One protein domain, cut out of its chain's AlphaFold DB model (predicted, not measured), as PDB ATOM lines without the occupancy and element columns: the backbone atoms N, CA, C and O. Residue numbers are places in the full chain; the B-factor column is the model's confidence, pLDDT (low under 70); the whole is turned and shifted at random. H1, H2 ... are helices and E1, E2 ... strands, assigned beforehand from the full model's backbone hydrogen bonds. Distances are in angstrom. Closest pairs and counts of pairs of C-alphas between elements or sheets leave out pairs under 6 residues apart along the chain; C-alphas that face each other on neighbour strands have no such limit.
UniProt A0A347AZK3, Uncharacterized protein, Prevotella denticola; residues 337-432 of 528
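What this domain is: This is residues 337 to 432 of the 528 residues of an uncharacterized protein of Prevotella denticola (UniProt A0A347AZK3). The strand hairpin E3-E4 reaches out as a long arm from one end of a helical body, and the tip of the arm, residues 369 to 374, sticks out free. In the body, H2 and H4 pack together, with H1 on H2, H3 at the end far from the arm, and the small hairpin E1-E2 over H2 and H4. The 96 printed residues hold five named helices and four named strands, in the order E1 E2 H1 E3 E4 H2 H3 H4 H5, with two antiparallel two-stranded sheets. The class is mixed, helices and strands; the whole is only just loose, close to compact, with a radius of gyration of the C-alphas of 15.2 A and spans of 55 by 24 by 20 A.

Where its parts are: E3, residues 364 to 369, is 16.2 A long and begins at C-alpha 364 (179.804, 148.870, 250.509); E4, residues 374 to 379, is 17.0 A. H2 is residues 382 to 394, 17.9 A; H4 is 412 to 426, 20.0 A; H1 is 352 to 361, 14.3 A; H3 is 397 to 404, 10.1 A. E1 is 343 to 345, E2 348 to 350, and H5 429 to 432, ending at C-alpha 432 (168.870, 147.894, 248.276).

How they stand to each other: In the hairpin E3-E4, N 367 and O 376 are 2.8 A apart, within hydrogen-bond range. The closest C-alphas of E4 and H5, Ile 377 and Leu 429, are 6.2 A apart. H2 and H4 touch, closest at the C-alphas of Gly 386 and Thr 420, 5.9 A, opposite ways at a steep tilt of 37 degrees, only just steep. H1 touches residues 385 to 389 of H2 alone, closest at the C-alphas of Leu 358 and Glu 388, 7.3 A, at a shallow tilt of 30 degrees, opposite ways. H3 touches residues 412 to 413 of H4 alone, closest at the C-alphas of Ala 397 and Ala 412, 5.5 A, about perpendicular at 75 degrees. In the hairpin E1-E2, N 345 and O 348 are 2.9 A apart, within hydrogen-bond range; the closest C-alphas of E2 and H2, Phe 348 and Leu 393, are 6.7 A apart. Every O i to N i+4 pair is within hydrogen-bond range in H1, H2, H3 and H4; H5 is too short for one.

The domain as a whole: The C-alphas farthest apart, of Ala 371 and Arg 406, are 54.7 A apart. The printed part has no cut and no long link. Mean pLDDT of the printed part is 76.8; residues 337 to 340, 370 to 374, 405 to 409 and 426 to 432 are under 70.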
ATOM      1  N   SER A 337     166.101 145.639 253.153       57.78
ATOM      2  CA  SER A 337     165.892 145.121 251.797       57.78
ATOM      3  C   SER A 337     164.479 145.478 251.383       57.78
ATOM      4  O   SER A 337     163.566 145.290 252.190       57.78
ATOM      5  N   SER A 338     164.313 145.937 250.146       53.72
ATOM      6  CA  SER A 338     163.004 146.136 249.513       53.72
ATOM      7  C   SER A 338     162.221 144.821 249.421       53.72
ATOM      8  O   SER A 338     161.022 144.795 249.688       53.72
ATOM      9  N   SER A 339     162.915 143.705 249.161       59.25
ATOM     10  CA  SER A 339     162.309 142.376 249.234       59.25
ATOM     11  C   SER A 339     161.920 142.011 250.672       59.25
ATOM     12  O   SER A 339     162.755 142.046 251.596       59.25
ATOM     13  N   LYS A 340     160.648 141.626 250.834       62.62
ATOM     14  CA  LYS A 340     160.084 140.993 252.038       62.62
ATOM     15  C   LYS A 340     160.145 139.462 251.976       62.62
ATOM     16  O   LYS A 340     159.842 138.809 252.971       62.62
ATOM     17  N   GLU A 341     160.563 138.905 250.843       70.00
ATOM     18  CA  GLU A 341     160.554 137.473 250.558       70.00
ATOM     19  C   GLU A 341     161.971 136.911 250.427       70.00
ATOM     20  O   GLU A 341     162.944 137.634 250.188       70.00
ATOM     21  N   ASP A 342     162.085 135.598 250.609       77.50
ATOM     22  CA  ASP A 342     163.344 134.885 250.436       77.50
ATOM     23  C   ASP A 342     163.754 134.875 248.960       77.50
ATOM     24  O   ASP A 342     162.918 134.733 248.073       77.50
ATOM     25  N   LEU A 343     165.053 135.010 248.693       77.31
ATOM     26  CA  LEU A 343     165.564 135.021 247.324       77.31
ATOM     27  C   LEU A 343     165.626 133.589 246.801       77.31
ATOM     28  O   LEU A 343     166.409 132.794 247.319       77.31
ATOM     29  N   GLU A 344     164.848 133.259 245.776       76.00
ATOM     30  CA  GLU A 344     164.853 131.930 245.167       76.00
ATOM     31  C   GLU A 344     165.382 131.967 243.729       76.00
ATOM     32  O   GLU A 344     164.922 132.753 242.906       76.00
ATOM     33  N   PHE A 345     166.358 131.115 243.411       71.00
ATOM     34  CA  PHE A 345     166.924 131.004 242.067       71.00
ATOM     35  C   PHE A 345     167.293 129.557 241.763       71.00
ATOM     36  O   PHE A 345     168.003 128.911 242.534       71.00
ATOM     37  N   HIS A 346     166.778 129.025 240.652       72.69
ATOM     38  CA  HIS A 346     166.944 127.618 240.261       72.69
ATOM     39  C   HIS A 346     166.727 126.621 241.420       72.69
ATOM     40  O   HIS A 346     167.432 125.622 241.515       72.69
ATOM     41  N   GLY A 347     165.778 126.892 242.323       73.31
ATOM     42  CA  GLY A 347     165.448 126.035 243.468       73.31
ATOM     43  C   GLY A 347     166.381 126.141 244.685       73.31
ATOM     44  O   GLY A 347     166.190 125.404 245.653       73.31
ATOM     45  N   PHE A 348     167.395 127.013 244.659       81.38
ATOM     46  CA  PHE A 348     168.089 127.477 245.866       81.38
ATOM     47  C   PHE A 348     167.330 128.653 246.466       81.38
ATOM     48  O   PHE A 348     166.959 129.557 245.728       81.38
ATOM     49  N   ARG A 349     167.148 128.682 247.789       81.69
ATOM     50  CA  ARG A 349     166.370 129.710 248.491       81.69
ATOM     51  C   ARG A 349     167.193 130.371 249.585       81.69
ATOM     52  O   ARG A 349     167.340 129.807 250.655       81.69
ATOM     53  N   ILE A 350     167.675 131.589 249.412       81.06
ATOM     54  CA  ILE A 350     168.384 132.306 250.475       81.06
ATOM     55  C   ILE A 350     167.368 133.019 251.377       81.06
ATOM     56  O   ILE A 350     166.685 133.930 250.902       81.06
ATOM     57  N   PRO A 351     167.293 132.689 252.684       84.19
ATOM     58  CA  PRO A 351     166.438 133.422 253.603       84.19
ATOM     59  C   PRO A 351     166.799 134.906 253.632       84.19
ATOM     60  O   PRO A 351     167.967 135.256 253.835       84.19
ATOM     61  N   ILE A 352     165.817 135.797 253.501       77.31
ATOM     62  CA  ILE A 352     166.092 137.234 253.356       77.31
ATOM     63  C   ILE A 352     166.828 137.810 254.571       77.31
ATOM     64  O   ILE A 352     167.722 138.646 254.444       77.31
ATOM     65  N   GLY A 353     166.531 137.304 255.773       78.69
ATOM     66  CA  GLY A 353     167.233 137.680 257.000       78.69
ATOM     67  C   GLY A 353     168.697 137.227 257.034       78.69
ATOM     68  O   GLY A 353     169.536 137.899 257.635       78.69
ATOM     69  N   GLU A 354     169.028 136.107 256.391       82.12
ATOM     70  CA  GLU A 354     170.404 135.622 256.266       82.12
ATOM     71  C   GLU A 354     171.175 136.422 255.217       82.12
ATOM     72  O   GLU A 354     172.300 136.854 255.476       82.12
ATOM     73  N   TYR A 355     170.529 136.726 254.093       80.31
ATOM     74  CA  TYR A 355     171.088 137.596 253.069       80.31
ATOM     75  C   TYR A 355     171.391 139.007 253.604       80.31
ATOM     76  O   TYR A 355     172.499 139.513 253.440       80.31
ATOM     77  N   ARG A 356     170.471 139.611 254.373       78.12
ATOM     78  CA  ARG A 356     170.696 140.904 255.054       78.12
ATOM     79  C   ARG A 356     171.886 140.867 256.022       78.12
ATOM     80  O   ARG A 356     172.618 141.848 256.136       78.12
ATOM     81  N   LYS A 357     172.101 139.752 256.735       80.69
ATOM     82  CA  LYS A 357     173.276 139.576 257.614       80.69
ATOM     83  C   LYS A 357     174.573 139.485 256.813       80.69
ATOM     84  O   LYS A 357     175.577 140.043 257.245       80.69
ATOM     85  N   LEU A 358     174.543 138.784 255.682       81.50
ATOM     86  CA  LEU A 358     175.673 138.658 254.770       81.50
ATOM     87  C   LEU A 358     176.048 140.027 254.180       81.50
ATOM     88  O   LEU A 358     177.202 140.433 254.285       81.50
ATOM     89  N   LEU A 359     175.065 140.795 253.703       78.31
ATOM     90  CA  LEU A 359     175.247 142.182 253.265       78.31
ATOM     91  C   LEU A 359     175.823 143.068 254.375       78.31
ATOM     92  O   LEU A 359     176.836 143.715 254.175       78.31
ATOM     93  N   ARG A 360     175.263 143.046 255.590       76.69
ATOM     94  CA  ARG A 360     175.769 143.849 256.722       76.69
ATOM     95  C   ARG A 360     177.241 143.577 257.059       76.69
ATOM     96  O   ARG A 360     177.955 144.472 257.499       76.69
ATOM     97  N   ARG A 361     177.699 142.332 256.901       79.19
ATOM     98  CA  ARG A 361     179.093 141.935 257.178       79.19
ATOM     99  C   ARG A 361     180.071 142.366 256.091       79.19
ATOM    100  O   ARG A 361     181.274 142.394 256.350       79.19
ATOM    101  N   ASN A 362     179.567 142.674 254.902       74.62
ATOM    102  CA  ASN A 362     180.355 143.033 253.739       74.62
ATOM    103  C   ASN A 362     180.092 144.513 253.428       74.62
ATOM    104  O   ASN A 362     179.021 144.887 252.974       74.62
ATOM    105  N   HIS A 363     181.053 145.380 253.742       77.81
ATOM    106  CA  HIS A 363     180.888 146.825 253.565       77.81
ATOM    107  C   HIS A 363     180.687 147.198 252.086       77.81
ATOM    108  O   HIS A 363     181.155 146.492 251.183       77.81
ATOM    109  N   PHE A 364     180.059 148.347 251.851       81.94
ATOM    110  CA  PHE A 364     179.804 148.870 250.509       81.94
ATOM    111  C   PHE A 364     180.746 150.028 250.196       81.94
ATOM    112  O   PHE A 364     181.201 150.734 251.096       81.94
ATOM    113  N   VAL A 365     181.036 150.231 248.917       85.25
ATOM    114  CA  VAL A 365     181.700 151.430 248.411       85.25
ATOM    115  C   VAL A 365     180.705 152.179 247.544       85.25
ATOM    116  O   VAL A 365     180.238 151.660 246.539       85.25
ATOM    117  N   ILE A 366     180.397 153.404 247.937       81.75
ATOM    118  CA  ILE A 366     179.595 154.336 247.155       81.75
ATOM    119  C   ILE A 366     180.547 155.103 246.254       81.75
ATOM    120  O   ILE A 366     181.520 155.691 246.734       81.75
ATOM    121  N   VAL A 367     180.265 155.106 244.962       80.69
ATOM    122  CA  VAL A 367     181.005 155.850 243.951       80.69
ATOM    123  C   VAL A 367     180.108 156.974 243.459       80.69
ATOM    124  O   VAL A 367     179.129 156.740 242.772       80.69
ATOM    125  N   TYR A 368     180.432 158.204 243.832       75.62
ATOM    126  CA  TYR A 368     179.689 159.398 243.454       75.62
ATOM    127  C   TYR A 368     180.486 160.221 242.443       75.62
ATOM    128  O   TYR A 368     181.660 160.521 242.677       75.62
ATOM    129  N   LYS A 369     179.859 160.607 241.333       72.44
ATOM    130  CA  LYS A 369     180.427 161.498 240.315       72.44
ATOM    131  C   LYS A 369     179.756 162.870 240.428       72.44
ATOM    132  O   LYS A 369     178.631 163.029 239.962       72.44
ATOM    133  N   PRO A 370     180.424 163.886 241.004       64.25
ATOM    134  CA  PRO A 370     179.810 165.196 241.224       64.25
ATOM    135  C   PRO A 370     179.326 165.903 239.953       64.25
ATOM    136  O   PRO A 370     178.372 166.671 240.016       64.25
ATOM    137  N   ALA A 371     179.979 165.659 238.812       58.41
ATOM    138  CA  ALA A 371     179.652 166.322 237.550       58.41
ATOM    139  C   ALA A 371     178.300 165.873 236.971       58.41
ATOM    140  O   ALA A 371     177.524 166.715 236.530       58.41
ATOM    141  N   SER A 372     178.017 164.568 236.999       55.50
ATOM    142  CA  SER A 372     176.762 163.988 236.498       55.50
ATOM    143  C   SER A 372     175.725 163.749 237.594       55.50
ATOM    144  O   SER A 372     174.586 163.426 237.298       55.50
ATOM    145  N   ASN A 373     176.105 163.907 238.867       59.09
ATOM    146  CA  ASN A 373     175.317 163.479 240.022       59.09
ATOM    147  C   ASN A 373     175.026 161.961 240.044       59.09
ATOM    148  O   ASN A 373     174.185 161.503 240.820       59.09
ATOM    149  N   ASP A 374     175.762 161.172 239.254       64.31
ATOM    150  CA  ASP A 374     175.643 159.719 239.269       64.31
ATOM    151  C   ASP A 374     176.175 159.176 240.588       64.31
ATOM    152  O   ASP A 374     177.278 159.508 241.037       64.31
ATOM    153  N   THR A 375     175.406 158.282 241.186       70.56
ATOM    154  CA  THR A 375     175.843 157.471 242.318       70.56
ATOM    155  C   THR A 375     175.857 156.032 241.852       70.56
ATOM    156  O   THR A 375     174.942 155.630 241.163       70.56
ATOM    157  N   ASP A 376     176.871 155.260 242.203       73.69
ATOM    158  CA  ASP A 376     176.918 153.816 242.007       73.69
ATOM    159  C   ASP A 376     177.321 153.159 243.330       73.69
ATOM    160  O   ASP A 376     177.906 153.805 244.210       73.69
ATOM    161  N   ILE A 377     176.986 151.886 243.502       76.31
ATOM    162  CA  ILE A 377     177.295 151.131 244.712       76.31
ATOM    163  C   ILE A 377     177.999 149.846 244.317       76.31
ATOM    164  O   ILE A 377     177.521 149.063 243.505       76.31
ATOM    165  N   GLU A 378     179.128 149.596 244.963       80.38
ATOM    166  CA  GLU A 378     179.932 148.399 244.790       80.38
ATOM    167  C   GLU A 378     180.049 147.647 246.121       80.38
ATOM    168  O   GLU A 378     180.107 148.239 247.202       80.38
ATOM    169  N   LEU A 379     180.172 146.322 246.064       80.25
ATOM    170  CA  LEU A 379     180.670 145.546 247.202       80.25
ATOM    171  C   LEU A 379     182.173 145.797 247.363       80.25
ATOM    172  O   LEU A 379     182.933 145.596 246.415       80.25
ATOM    173  N   LYS A 380     182.616 146.167 248.573       82.50
ATOM    174  CA  LYS A 380     184.038 146.439 248.851       82.50
ATOM    175  C   LYS A 380     184.930 145.228 248.569       82.50
ATOM    176  O   LYS A 380     186.013 145.377 248.012       82.50
ATOM    177  N   ASP A 381     184.477 144.039 248.965       85.31
ATOM    178  CA  ASP A 381     185.185 142.774 248.761       85.31
ATOM    179  C   ASP A 381     184.245 141.736 248.137       85.31
ATOM    180  O   ASP A 381     183.616 140.920 248.817       85.31
ATOM    181  N   LYS A 382     184.143 141.788 246.803       85.88
ATOM    182  CA  LYS A 382     183.338 140.852 246.003       85.88
ATOM    183  C   LYS A 382     183.763 139.394 246.203       85.88
ATOM    184  O   LYS A 382     182.911 138.509 246.207       85.88
ATOM    185  N   GLY A 383     185.062 139.138 246.378       85.88
ATOM    186  CA  GLY A 383     185.599 137.784 246.522       85.88
ATOM    187  C   GLY A 383     185.187 137.148 247.844       85.88
ATOM    188  O   GLY A 383     184.686 136.021 247.869       85.88
ATOM    189  N   ARG A 384     185.330 137.895 248.943       88.81
ATOM    190  CA  ARG A 384     184.867 137.458 250.260       88.81
ATOM    191  C   ARG A 384     183.357 137.266 250.291       88.81
ATOM    192  O   ARG A 384     182.906 136.214 250.741       88.81
ATOM    193  N   PHE A 385     182.593 138.235 249.786       87.69
ATOM    194  CA  PHE A 385     181.136 138.131 249.722       87.69
ATOM    195  C   PHE A 385     180.703 136.892 248.932       87.69
ATOM    196  O   PHE A 385     179.880 136.118 249.412       87.69
ATOM    197  N   GLY A 386     181.301 136.661 247.757       88.50
ATOM    198  CA  GLY A 386     181.008 135.493 246.929       88.50
ATOM    199  C   GLY A 386     181.298 134.174 247.646       88.50
ATOM    200  O   GLY A 386     180.499 133.245 247.570       88.50
ATOM    201  N   LYS A 387     182.393 134.098 248.411       90.75
ATOM    202  CA  LYS A 387     182.709 132.914 249.220       90.75
ATOM    203  C   LYS A 387     181.682 132.681 250.332       90.75
ATOM    204  O   LYS A 387     181.193 131.566 250.478       90.75
ATOM    205  N   GLU A 388     181.337 133.717 251.096       90.88
ATOM    206  CA  GLU A 388     180.335 133.612 252.168       90.88
ATOM    207  C   GLU A 388     178.946 133.252 251.599       90.88
ATOM    208  O   GLU A 388     178.220 132.445 252.180       90.88
ATOM    209  N   LEU A 389     178.586 133.795 250.431       89.06
ATOM    210  CA  LEU A 389     177.342 133.481 249.731       89.06
ATOM    211  C   LEU A 389     177.317 132.024 249.255       89.06
ATOM    212  O   LEU A 389     176.325 131.325 249.465       89.06
ATOM    213  N   MET A 390     178.422 131.544 248.684       91.00
ATOM    214  CA  MET A 390     178.578 130.144 248.303       91.00
ATOM    215  C   MET A 390     178.382 129.220 249.511       91.00
ATOM    216  O   MET A 390     177.690 128.212 249.413       91.00
ATOM    217  N   GLU A 391     178.919 129.568 250.683       91.56
ATOM    218  CA  GLU A 391     178.716 128.791 251.914       91.56
ATOM    219  C   GLU A 391     177.240 128.757 252.361       91.56
ATOM    220  O   GLU A 391     176.775 127.748 252.901       91.56
ATOM    221  N   VAL A 392     176.477 129.833 252.139       89.81
ATOM    222  CA  VAL A 392     175.020 129.853 252.372       89.81
ATOM    223  C   VAL A 392     174.302 128.921 251.399       89.81
ATOM    224  O   VAL A 392     173.510 128.082 251.829       89.81
ATOM    225  N   LEU A 393     174.610 129.018 250.107       88.75
ATOM    226  CA  LEU A 393     173.985 128.200 249.068       88.75
ATOM    227  C   LEU A 393     174.307 126.716 249.249       88.75
ATOM    228  O   LEU A 393     173.409 125.876 249.255       88.75
ATOM    229  N   MET A 394     175.566 126.376 249.505       91.44
ATOM    230  CA  MET A 394     175.995 124.986 249.655       91.44
ATOM    231  C   MET A 394     175.385 124.294 250.877       91.44
ATOM    232  O   MET A 394     175.198 123.076 250.851       91.44
ATOM    233  N   ARG A 395     174.957 125.037 251.910       90.12
ATOM    234  CA  ARG A 395     174.146 124.470 253.004       90.12
ATOM    235  C   ARG A 395     172.787 123.949 252.536       90.12
ATOM    236  O   ARG A 395     172.230 123.056 253.169       90.12
ATOM    237  N   GLN A 396     172.274 124.454 251.420       86.06
ATOM    238  CA  GLN A 396     171.009 124.020 250.829       86.06
ATOM    239  C   GLN A 396     171.167 122.958 249.746       86.06
ATOM    240  O   GLN A 396     170.177 122.341 249.348       86.06
ATOM    241  N   ALA A 397     172.400 122.675 249.316       87.06
ATOM    242  CA  ALA A 397     172.685 121.680 248.289       87.06
ATOM    243  C   ALA A 397     172.034 120.303 248.552       87.06
ATOM    244  O   ALA A 397     171.549 119.703 247.593       87.06
ATOM    245  N   PRO A 398     171.945 119.770 249.793       87.00
ATOM    246  CA  PRO A 398     171.250 118.504 250.039       87.00
ATOM    247  C   PRO A 398     169.744 118.561 249.742       87.00
ATOM    248  O   PRO A 398     169.199 117.636 249.136       87.00
ATOM    249  N   ALA A 399     169.074 119.647 250.144       84.31
ATOM    250  CA  ALA A 399     167.649 119.852 249.890       84.31
ATOM    251  C   ALA A 399     167.387 120.053 248.392       84.31
ATOM    252  O   ALA A 399     166.501 119.410 247.827       84.31
ATOM    253  N   TRP A 400     168.236 120.850 247.740       85.94
ATOM    254  CA  TRP A 400     168.211 121.064 246.300       85.94
ATOM    255  C   TRP A 400     168.360 119.750 245.525       85.94
ATOM    256  O   TRP A 400     167.509 119.424 244.696       85.94
ATOM    257  N   LYS A 401     169.380 118.940 245.856       83.94
ATOM    258  CA  LYS A 401     169.632 117.634 245.221       83.94
ATOM    259  C   LYS A 401     168.436 116.701 245.361       83.94
ATOM    260  O   LYS A 401     168.088 116.015 244.409       83.94
ATOM    261  N   LYS A 402     167.787 116.678 246.530       83.31
ATOM    262  CA  LYS A 402     166.588 115.860 246.758       83.31
ATOM    263  C   LYS A 402     165.413 116.309 245.883       83.31
ATOM    264  O   LYS A 402     164.703 115.459 245.357       83.31
ATOM    265  N   ALA A 403     165.223 117.617 245.709       81.06
ATOM    266  CA  ALA A 403     164.164 118.169 244.866       81.06
ATOM    267  C   ALA A 403     164.433 117.986 243.355       81.06
ATOM    268  O   ALA A 403     163.492 117.804 242.585       81.06
ATOM    269  N   HIS A 404     165.706 117.965 242.939       77.06
ATOM    270  CA  HIS A 404     166.121 117.975 241.525       77.06
ATOM    271  C   HIS A 404     166.708 116.649 241.019       77.06
ATOM    272  O   HIS A 404     167.119 116.554 239.865       77.06
ATOM    273  N   GLN A 405     166.657 115.593 241.838       65.69
ATOM    274  CA  GLN A 405     167.253 114.262 241.628       65.69
ATOM    275  C   GLN A 405     166.876 113.535 240.315       65.69
ATOM    276  O   GLN A 405     167.387 112.446 240.062       65.69
ATOM    277  N   ARG A 406     165.965 114.083 239.498       56.94
ATOM    278  CA  ARG A 406     165.476 113.486 238.241       56.94
ATOM    279  C   ARG A 406     165.391 114.456 237.049       56.94
ATOM    280  O   ARG A 406     164.867 114.048 236.019       56.94
ATOM    281  N   LYS A 407     165.831 115.719 237.175       58.69
ATOM    282  CA  LYS A 407     165.557 116.765 236.160       58.69
ATOM    283  C   LYS A 407     166.774 117.500 235.583       58.69
ATOM    284  O   LYS A 407     166.644 118.001 234.474       58.69
ATOM    285  N   SER A 408     167.921 117.568 236.262       59.38
ATOM    286  CA  SER A 408     169.090 118.320 235.765       59.38
ATOM    287  C   SER A 408     170.351 117.456 235.701       59.38
ATOM    288  O   SER A 408     170.601 116.650 236.596       59.38
ATOM    289  N   GLY A 409     171.143 117.638 234.638       68.50
ATOM    290  CA  GLY A 409     172.513 117.115 234.548       68.50
ATOM    291  C   GLY A 409     173.516 117.922 235.382       68.50
ATOM    292  O   GLY A 409     174.605 117.427 235.654       68.50
ATOM    293  N   ASP A 410     173.126 119.122 235.817       76.12
ATOM    294  CA  ASP A 410     173.971 120.042 236.574       76.12
ATOM    295  C   ASP A 410     174.105 119.626 238.042       76.12
ATOM    296  O   ASP A 410     173.154 119.156 238.686       76.12
ATOM    297  N   THR A 411     175.287 119.855 238.605       84.12
ATOM    298  CA  THR A 411     175.547 119.685 240.030       84.12
ATOM    299  C   THR A 411     175.084 120.907 240.827       84.12
ATOM    300  O   THR A 411     175.110 122.045 240.367       84.12
ATOM    301  N   ALA A 412     174.710 120.683 242.091       84.94
ATOM    302  CA  ALA A 412     174.341 121.758 243.015       84.94
ATOM    303  C   ALA A 412     175.437 122.836 243.156       84.94
ATOM    304  O   ALA A 412     175.129 123.994 243.408       84.94
ATOM    305  N   GLU A 413     176.706 122.448 243.005       88.06
ATOM    306  CA  GLU A 413     177.855 123.351 243.079       88.06
ATOM    307  C   GLU A 413     177.963 124.241 241.837       88.06
ATOM    308  O   GLU A 413     178.142 125.447 241.976       88.06
ATOM    309  N   GLU A 414     177.773 123.685 240.636       86.06
ATOM    310  CA  GLU A 414     177.744 124.466 239.393       86.06
ATOM    311  C   GLU A 414     176.612 125.497 239.419       86.06
ATOM    312  O   GLU A 414     176.839 126.676 239.143       86.06
ATOM    313  N   VAL A 415     175.414 125.087 239.846       85.31
ATOM    314  CA  VAL A 415     174.262 125.993 239.977       85.31
ATOM    315  C   VAL A 415     174.522 127.070 241.040       85.31
ATOM    316  O   VAL A 415     174.253 128.247 240.797       85.31
ATOM    317  N   ALA A 416     175.099 126.712 242.193       86.94
ATOM    318  CA  ALA A 416     175.451 127.672 243.241       86.94
ATOM    319  C   ALA A 416     176.555 128.651 242.802       86.94
ATOM    320  O   ALA A 416     176.508 129.830 243.158       86.94
ATOM    321  N   MET A 417     177.522 128.203 241.998       87.38
ATOM    322  CA  MET A 417     178.565 129.049 241.416       87.38
ATOM    323  C   MET A 417     177.990 130.059 240.433       87.38
ATOM    324  O   MET A 417     178.309 131.244 240.524       87.38
ATOM    325  N   VAL A 418     177.108 129.611 239.540       83.12
ATOM    326  CA  VAL A 418     176.406 130.483 238.596       83.12
ATOM    327  C   VAL A 418     175.557 131.508 239.351       83.12
ATOM    328  O   VAL A 418     175.670 132.703 239.092       83.12
ATOM    329  N   MET A 419     174.788 131.074 240.352       82.31
ATOM    330  CA  MET A 419     173.997 131.975 241.197       82.31
ATOM    331  C   MET A 419     174.877 132.977 241.951       82.31
ATOM    332  O   MET A 419     174.572 134.165 241.976       82.31
ATOM    333  N   THR A 420     176.000 132.538 242.520       85.69
ATOM    334  CA  THR A 420     176.959 133.426 243.193       85.69
ATOM    335  C   THR A 420     177.513 134.464 242.224       85.69
ATOM    336  O   THR A 420     177.579 135.639 242.567       85.69
ATOM    337  N   PHE A 421     177.874 134.060 241.003       83.44
ATOM    338  CA  PHE A 421     178.354 134.976 239.974       83.44
ATOM    339  C   PHE A 421     177.292 136.016 239.595       83.44
ATOM    340  O   PHE A 421     177.608 137.206 239.556       83.44
ATOM    341  N   TYR A 422     176.045 135.586 239.377       77.25
ATOM    342  CA  TYR A 422     174.930 136.489 239.091       77.25
ATOM    343  C   TYR A 422     174.623 137.416 240.259       77.25
ATOM    344  O   TYR A 422     174.368 138.586 240.035       77.25
ATOM    345  N   ILE A 423     174.694 136.951 241.504       77.50
ATOM    346  CA  ILE A 423     174.406 137.811 242.652       77.50
ATOM    347  C   ILE A 423     175.557 138.804 242.883       77.50
ATOM    348  O   ILE A 423     175.335 139.989 243.081       77.50
ATOM    349  N   VAL A 424     176.813 138.367 242.792       78.88
ATOM    350  CA  VAL A 424     177.981 139.244 242.997       78.88
ATOM    351  C   VAL A 424     178.110 140.317 241.909       78.88
ATOM    352  O   VAL A 424     178.577 141.421 242.201       78.88
ATOM    353  N   ASN A 425     177.748 139.999 240.660       73.12
ATOM    354  CA  ASN A 425     177.952 140.887 239.506       73.12
ATOM    355  C   ASN A 425     176.667 141.480 238.921       73.12
ATOM    356  O   ASN A 425     176.745 142.443 238.169       73.12
ATOM    357  N   GLY A 426     175.518 140.891 239.231       57.84
ATOM    358  CA  GLY A 426     174.207 141.248 238.700       57.84
ATOM    359  C   GLY A 426     173.169 141.548 239.778       57.84
ATOM    360  O   GLY A 426     172.039 141.863 239.418       57.84
ATOM    361  N   VAL A 427     173.512 141.511 241.079       57.91
ATOM    362  CA  VAL A 427     172.699 142.243 242.059       57.91
ATOM    363  C   VAL A 427     172.772 143.697 241.660       57.91
ATOM    364  O   VAL A 427     173.806 144.354 241.807       57.91
ATOM    365  N   ASN A 428     171.639 144.186 241.178       54.97
ATOM    366  CA  ASN A 428     171.361 145.593 241.171       54.97
ATOM    367  C   ASN A 428     171.390 146.007 242.647       54.97
ATOM    368  O   ASN A 428     170.423 145.807 243.375       54.97
ATOM    369  N   LEU A 429     172.531 146.496 243.149       57.75
ATOM    370  CA  LEU A 429     172.629 146.986 244.532       57.75
ATOM    371  C   LEU A 429     171.621 148.123 244.770       57.75
ATOM    372  O   LEU A 429     171.257 148.413 245.909       57.75
ATOM    373  N   TRP A 430     171.096 148.673 243.675       51.28
ATOM    374  CA  TRP A 430     169.921 149.512 243.594       51.28
ATOM    375  C   TRP A 430     168.634 148.903 244.153       51.28
ATOM    376  O   TRP A 430     167.860 149.652 244.725       51.28
ATOM    377  N   ASP A 431     168.423 147.586 244.153       52.47
ATOM    378  CA  ASP A 431     167.285 146.966 244.859       52.47
ATOM    379  C   ASP A 431     167.392 147.149 246.390       52.47
ATOM    380  O   ASP A 431     166.406 147.012 247.120       52.47
ATOM    381  N   PHE A 432     168.582 147.517 246.886       54.50
ATOM    382  CA  PHE A 432     168.870 147.894 248.276       54.50
ATOM    383  C   PHE A 432     169.009 149.414 248.470       54.50
ATOM    384  O   PHE A 432     169.241 149.887 249.583       54.50
TER     385      PHE A 432